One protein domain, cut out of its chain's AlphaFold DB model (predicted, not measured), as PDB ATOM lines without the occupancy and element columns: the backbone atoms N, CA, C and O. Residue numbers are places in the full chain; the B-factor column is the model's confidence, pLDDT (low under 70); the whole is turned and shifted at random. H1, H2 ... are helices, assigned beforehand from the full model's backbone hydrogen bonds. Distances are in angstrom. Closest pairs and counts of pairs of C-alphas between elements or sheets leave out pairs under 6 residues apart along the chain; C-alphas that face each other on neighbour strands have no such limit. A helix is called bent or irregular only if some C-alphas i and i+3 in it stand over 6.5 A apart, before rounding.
ATOM      1  N   ALA A  47     -14.704  31.475  50.188       89.44
ATOM      2  CA  ALA A  47     -15.844  30.908  50.913       89.44
ATOM      3  C   ALA A  47     -17.128  30.935  50.066       89.44
ATOM      4  O   ALA A  47     -17.892  29.976  50.093       89.44
ATOM      5  N   LYS A  48     -17.307  31.989  49.258       92.19
ATOM      6  CA  LYS A  48     -18.432  32.134  48.333       92.19
ATOM      7  C   LYS A  48     -18.498  30.990  47.314       92.19
ATOM      8  O   LYS A  48     -19.533  30.348  47.226       92.19
ATOM      9  N   MET A  49     -17.398  30.684  46.624       92.06
ATOM     10  CA  MET A  49     -17.366  29.599  45.627       92.06
ATOM     11  C   MET A  49     -17.707  28.239  46.242       92.06
ATOM     12  O   MET A  49     -18.426  27.441  45.648       92.06
ATOM     13  N   ARG A  50     -17.226  27.980  47.463       93.75
ATOM     14  CA  ARG A  50     -17.538  26.731  48.167       93.75
ATOM     15  C   ARG A  50     -19.008  26.646  48.555       93.75
ATOM     16  O   ARG A  50     -19.596  25.579  48.432       93.75
ATOM     17  N   ILE A  51     -19.598  27.756  49.001       94.00
ATOM     18  CA  ILE A  51     -21.031  27.833  49.310       94.00
ATOM     19  C   ILE A  51     -21.855  27.599  48.042       94.00
ATOM     20  O   ILE A  51     -22.749  26.765  48.075       94.00
ATOM     21  N   GLU A  52     -21.511  28.230  46.918       95.62
ATOM     22  CA  GLU A  52     -22.200  28.026  45.633       95.62
ATOM     23  C   GLU A  52     -22.135  26.557  45.177       95.62
ATOM     24  O   GLU A  52     -23.149  25.987  44.773       95.62
ATOM     25  N   ALA A  53     -20.974  25.906  45.311       96.12
ATOM     26  CA  ALA A  53     -20.826  24.482  45.008       96.12
ATOM     27  C   ALA A  53     -21.679  23.591  45.932       96.12
ATOM     28  O   ALA A  53     -22.302  22.634  45.469       96.12
ATOM     29  N   ILE A  54     -21.739  23.914  47.231       96.19
ATOM     30  CA  ILE A  54     -22.595  23.215  48.204       96.19
ATOM     31  C   ILE A  54     -24.070  23.405  47.849       96.19
ATOM     32  O   ILE A  54     -24.816  22.431  47.820       96.19
ATOM     33  N   GLU A  55     -24.501  24.636  47.583       97.00
ATOM     34  CA  GLU A  55     -25.884  24.953  47.232       97.00
ATOM     35  C   GLU A  55     -26.307  24.219  45.961       97.00
ATOM     36  O   GLU A  55     -27.361  23.584  45.954       97.00
ATOM     37  N   TRP A  56     -25.462  24.217  44.925       98.06
ATOM     38  CA  TRP A  56     -25.723  23.472  43.696       98.06
ATOM     39  C   TRP A  56     -25.842  21.960  43.947       98.06
ATOM     40  O   TRP A  56     -26.818  21.353  43.509       98.06
ATOM     41  N   LEU A  57     -24.917  21.356  44.709       97.81
ATOM     42  CA  LEU A  57     -24.964  19.923  45.043       97.81
ATOM     43  C   LEU A  57     -26.191  19.547  45.882       97.81
ATOM     44  O   LEU A  57     -26.734  18.452  45.733       97.81
ATOM     45  N   MET A  58     -26.626  20.424  46.787       97.25
ATOM     46  CA  MET A  58     -27.708  20.145  47.738       97.25
ATOM     47  C   MET A  58     -29.103  20.482  47.199       97.25
ATOM     48  O   MET A  58     -30.086  20.001  47.764       97.25
ATOM     49  N   ARG A  59     -29.203  21.284  46.134       97.38
ATOM     50  CA  ARG A  59     -30.469  21.683  45.511       97.38
ATOM     51  C   ARG A  59     -31.042  20.551  44.663       97.38
ATOM     52  O   ARG A  59     -30.410  20.122  43.705       97.38
ATOM     53  N   GLU A  60     -32.260  20.130  44.985       97.62
ATOM     54  CA  GLU A  60     -33.049  19.217  44.153       97.62
ATOM     55  C   GLU A  60     -33.540  19.948  42.895       97.62
ATOM     56  O   GLU A  60     -34.125  21.029  42.994       97.62
ATOM     57  N   SER A  61     -33.266  19.395  41.712       97.62
ATOM     58  CA  SER A  61     -33.713  19.949  40.424       97.62
ATOM     59  C   SER A  61     -33.667  18.884  39.322       97.62
ATOM     60  O   SER A  61     -32.850  17.966  39.375       97.62
ATOM     61  N   ASP A  62     -34.517  19.004  38.306       96.75
ATOM     62  CA  ASP A  62     -34.574  18.148  37.114       96.75
ATOM     63  C   ASP A  62     -34.007  18.821  35.847       96.75
ATOM     64  O   ASP A  62     -34.110  18.275  34.748       96.75
ATOM     65  N   GLU A  63     -33.368  19.986  35.992       97.12
ATOM     66  CA  GLU A  63     -32.686  20.683  34.895       97.12
ATOM     67  C   GLU A  63     -31.520  19.839  34.331       97.12
ATOM     68  O   GLU A  63     -30.845  19.149  35.095       97.12
ATOM     69  N   PRO A  64     -31.187  19.936  33.025       93.88
ATOM     70  CA  PRO A  64     -30.180  19.077  32.379       93.88
ATOM     71  C   PRO A  64     -28.791  19.032  33.040       93.88
ATOM     72  O   PRO A  64     -28.073  18.050  32.881       93.88
ATOM     73  N   PHE A  65     -28.410  20.077  33.780       96.69
ATOM     74  CA  PHE A  65     -27.146  20.168  34.526       96.69
ATOM     75  C   PHE A  65     -27.367  20.419  36.028       96.69
ATOM     76  O   PHE A  65     -26.541  21.030  36.713       96.69
ATOM     77  N   SER A  66     -28.507  19.972  36.560       98.31
ATOM     78  CA  SER A  66     -28.682  19.851  38.003       98.31
ATOM     79  C   SER A  66     -27.784  18.745  38.556       98.31
ATOM     80  O   SER A  66     -27.443  17.789  37.857       98.31
ATOM     81  N   ALA A  67     -27.429  18.832  39.839       98.31
ATOM     82  CA  ALA A  67     -26.643  17.787  40.485       98.31
ATOM     83  C   ALA A  67     -27.343  16.414  40.443       98.31
ATOM     84  O   ALA A  67     -26.670  15.393  40.316       98.31
ATOM     85  N   ASP A  68     -28.680  16.377  40.511       98.56
ATOM     86  CA  ASP A  68     -29.467  15.143  40.431       98.56
ATOM     87  C   ASP A  68     -29.375  14.485  39.045       98.56
ATOM     88  O   ASP A  68     -29.138  13.276  38.963       98.56
ATOM     89  N   ILE A  69     -29.524  15.263  37.964       98.38
ATOM     90  CA  ILE A  69     -29.414  14.749  36.592       98.38
ATOM     91  C   ILE A  69     -27.974  14.346  36.285       98.38
ATOM     92  O   ILE A  69     -27.762  13.245  35.778       98.38
ATOM     93  N   CYS A  70     -26.991  15.170  36.665       98.44
ATOM     94  CA  CYS A  70     -25.583  14.830  36.483       98.44
ATOM     95  C   CYS A  70     -25.232  13.520  37.195       98.44
ATOM     96  O   CYS A  70     -24.670  12.618  36.585       98.44
ATOM     97  N   ALA A  71     -25.609  13.368  38.469       98.25
ATOM     98  CA  ALA A  71     -25.326  12.144  39.215       98.25
ATOM     99  C   ALA A  71     -25.984  10.925  38.566       98.25
ATOM    100  O   ALA A  71     -25.309   9.929  38.320       98.25
ATOM    101  N   LYS A  72     -27.276  11.022  38.234       98.00
ATOM    102  CA  LYS A  72     -28.026   9.926  37.615       98.00
ATOM    103  C   LYS A  72     -27.391   9.470  36.300       98.00
ATOM    104  O   LYS A  72     -27.209   8.270  36.108       98.00
ATOM    105  N   ASN A  73     -27.068  10.404  35.409       97.75
ATOM    106  CA  ASN A  73     -26.535  10.089  34.084       97.75
ATOM    107  C   ASN A  73     -25.091   9.578  34.133       97.75
ATOM    108  O   ASN A  73     -24.718   8.741  33.318       97.75
ATOM    109  N   SER A  74     -24.306  10.010  35.120       97.12
ATOM    110  CA  SER A  74     -22.956   9.495  35.369       97.12
ATOM    111  C   SER A  74     -22.933   8.205  36.210       97.12
ATOM    112  O   SER A  74     -21.864   7.721  36.565       97.12
ATOM    113  N   GLY A  75     -24.094   7.620  36.541       97.06
ATOM    114  CA  GLY A  75     -24.187   6.342  37.262       97.06
ATOM    115  C   GLY A  75     -24.027   6.430  38.787       97.06
ATOM    116  O   GLY A  75     -23.804   5.412  39.443       97.06
ATOM    117  N   TYR A  76     -24.161   7.622  39.368       97.06
ATOM    118  CA  TYR A  76     -24.055   7.884  40.804       97.06
ATOM    119  C   TYR A  76     -25.432   8.059  41.471       97.06
ATOM    120  O   TYR A  76     -26.400   8.502  40.854       97.06
ATOM    121  N   ASP A  77     -25.517   7.781  42.779       97.25
ATOM    122  CA  ASP A  77     -26.688   8.130  43.600       97.25
ATOM    123  C   ASP A  77     -26.439   9.446  44.352       97.25
ATOM    124  O   ASP A  77     -25.688   9.505  45.332       97.25
ATOM    125  N   ILE A  78     -27.110  10.514  43.908       97.94
ATOM    126  CA  ILE A  78     -27.004  11.846  44.513       97.94
ATOM    127  C   ILE A  78     -27.395  11.863  45.996       97.94
ATOM    128  O   ILE A  78     -26.857  12.654  46.773       97.94
ATOM    129  N   ARG A  79     -28.303  10.983  46.433       97.88
ATOM    130  CA  ARG A  79     -28.763  10.937  47.829       97.88
ATOM    131  C   ARG A  79     -27.639  10.470  48.739       97.88
ATOM    132  O   ARG A  79     -27.393  11.107  49.761       97.88
ATOM    133  N   VAL A  80     -26.914   9.433  48.316       97.50
ATOM    134  CA  VAL A  80     -25.741   8.908  49.026       97.50
ATOM    135  C   VAL A  80     -24.650   9.979  49.103       97.50
ATOM    136  O   VAL A  80     -24.100  10.231  50.176       97.50
ATOM    137  N   LEU A  81     -24.391  10.697  48.004       95.81
ATOM    138  CA  LEU A  81     -23.426  11.801  48.002       95.81
ATOM    139  C   LEU A  81     -23.810  12.906  49.002       95.81
ATOM    140  O   LEU A  81     -22.991  13.321  49.828       95.81
ATOM    141  N   ARG A  82     -25.071  13.355  48.981       97.75
ATOM    142  CA  ARG A  82     -25.591  14.365  49.919       97.75
ATOM    143  C   ARG A  82     -25.522  13.881  51.369       97.75
ATOM    144  O   ARG A  82     -25.212  14.667  52.263       97.75
ATOM    145  N   GLU A  83     -25.782  12.602  51.631       97.75
ATOM    146  CA  GLU A  83     -25.643  12.003  52.962       97.75
ATOM    147  C   GLU A  83     -24.208  12.074  53.488       97.75
ATOM    148  O   GLU A  83     -24.015  12.468  54.640       97.75
ATOM    149  N   HIS A  84     -23.208  11.798  52.648       95.06
ATOM    150  CA  HIS A  84     -21.798  11.933  53.019       95.06
ATOM    151  C   HIS A  84     -21.354  13.390  53.206       95.06
ATOM    152  O   HIS A  84     -20.542  13.677  54.089       95.06
ATOM    153  N   LEU A  85     -21.898  14.325  52.424       94.38
ATOM    154  CA  LEU A  85     -21.539  15.742  52.515       94.38
ATOM    155  C   LEU A  85     -22.173  16.457  53.712       94.38
ATOM    156  O   LEU A  85     -21.535  17.322  54.313       94.38
ATOM    157  N   ARG A  86     -23.401  16.101  54.112       95.88
ATOM    158  CA  ARG A  86     -24.131  16.772  55.209       95.88
ATOM    159  C   ARG A  86     -23.315  16.910  56.508       95.88
ATOM    160  O   ARG A  86     -23.304  18.013  57.059       95.88
ATOM    161  N   PRO A  87     -22.635  15.871  57.033       94.94
ATOM    162  CA  PRO A  87     -21.792  16.003  58.224       94.94
ATOM    163  C   PRO A  87     -20.629  16.984  58.045       94.94
ATOM    164  O   PRO A  87     -20.324  17.743  58.964       94.94
ATOM    165  N   ILE A  88     -20.003  16.996  56.865       91.56
ATOM    166  CA  ILE A  88     -18.876  17.880  56.539       91.56
ATOM    167  C   ILE A  88     -19.367  19.328  56.487       91.56
ATOM    168  O   ILE A  88     -18.819  20.193  57.171       91.56
ATOM    169  N   ILE A  89     -20.454  19.577  55.756       92.12
ATOM    170  CA  ILE A  89     -21.075  20.900  55.633       92.12
ATOM    171  C   ILE A  89     -21.434  21.447  57.019       92.12
ATOM    172  O   ILE A  89     -21.043  22.556  57.370       92.12
ATOM    173  N   ARG A  90     -22.092  20.638  57.860       92.94
ATOM    174  CA  ARG A  90     -22.469  21.029  59.231       92.94
ATOM    175  C   ARG A  90     -21.281  21.409  60.112       92.94
ATOM    176  O   ARG A  90     -21.459  22.207  61.027       92.94
ATOM    177  N   LYS A  91     -20.110  20.813  59.882       91.00
ATOM    178  CA  LYS A  91     -18.904  21.048  60.683       91.00
ATOM    179  C   LYS A  91     -18.139  22.300  60.251       91.00
ATOM    180  O   LYS A  91     -17.533  22.938  61.104       91.00
ATOM    181  N   TYR A  92     -18.138  22.622  58.958       86.50
ATOM    182  CA  TYR A  92     -17.211  23.609  58.386       86.50
ATOM    183  C   TYR A  92     -17.877  24.821  57.718       86.50
ATOM    184  O   TYR A  92     -17.188  25.803  57.463       86.50
ATOM    185  N   TYR A  93     -19.179  24.767  57.428       81.62
ATOM    186  CA  TYR A  93     -19.880  25.755  56.593       81.62
ATOM    187  C   TYR A  93     -21.173  26.279  57.232       81.62
ATOM    188  O   TYR A  93     -22.087  26.702  56.527       81.62
ATOM    189  N   ARG A  94     -21.270  26.199  58.561       63.69
ATOM    190  CA  ARG A  94     -22.426  26.662  59.332       63.69
ATOM    191  C   ARG A  94     -22.195  28.042  59.928       63.69
ATOM    192  O   ARG A  94     -21.040  28.306  60.327       63.69
TER     193      ARG A  94
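Overview. This is residues 47 to 94 of the 94 residues of an uncharacterized protein of Vibrio coralliilyticus (UniProt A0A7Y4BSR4). Two helices, H1 and H3, run opposite ways as the arms of a narrow V, and the short helix H2 sits at the closed end, where H1 ends and H3 begins, folded back from H3 as a hairpin at a shallow tilt. The first printed residue and the last residues lie at the open end of the V, while the link of residues 59 to 66 loops out at the H2 end. The printed part has 48 residues with three named helices, in the order H1, H2, H3, and no named strand; the class is all helix. It is only just compact, close to loose, with a radius of gyration of the C-alphas of 11.1 A, and its C-alphas span 29 by 20 by 14 A.

Arrangement. H1, residues 47 to 58, and H2, residues 67 to 73, only just touch, with 3 pairs of C-alphas within 8 A, and H1 does so with residues 56 to 58 alone. Their closest C-alphas are those of Leu 57 and Ala 67, 5.3 A apart. They run the same way at a steep tilt of 52 degrees. H2 and H3, residues 78 to 92, form a helical hairpin: they run opposite ways at a shallow tilt of 33 degrees, only just short of steep. They touch, H3 with residue 78 alone, and their closest C-alphas are those of Ala 71 and Ile 78, 5.6 A apart. H1 and H3 only just touch, also with 3 pairs within 8 A, H1 with residues 54 to 58 alone; the closest C-alphas are those of Met 58 and Arg 82, 6.5 A apart. They run opposite ways at a shallow tilt of 31 degrees. With two of three pairs of helices at a shallow tilt, the helix packing is mostly aligned, but only just. In H1 and H2 every O i to N i+4 pair is within hydrogen-bond range; in H3 it is 9 of 11.

Along the chain. H1 begins at C-alpha 47, at (-15.844, 30.908, 50.913), and is 16.3 A long from first to last C-alpha. H2 begins at C-alpha 67, at (-26.643, 17.787, 40.485), and measures 10.0 A. H3, the longest helix with 15 residues, measures 20.7 A and ends at C-alpha 92, at (-17.211, 23.609, 58.386). H3 is irregular, but only just: C-alphas 84 and 87 are 6.6 A apart, and its line is a rough one.

Size, cuts and confidence. The two C-alphas farthest apart are those of Pro 64 and Lys 91, at 30.5 A, and the first and last printed C-alphas, those of Ala 47 and Arg 94, are 11.5 A apart. The printed part has no cut and ends at residue 94, the chain's last. The link from H1 to H2 is short, with 8 residues, and that from H2 to H3 is tight, with 4. The mean pLDDT of the printed part is 94.9, and residue 94 alone is under 70.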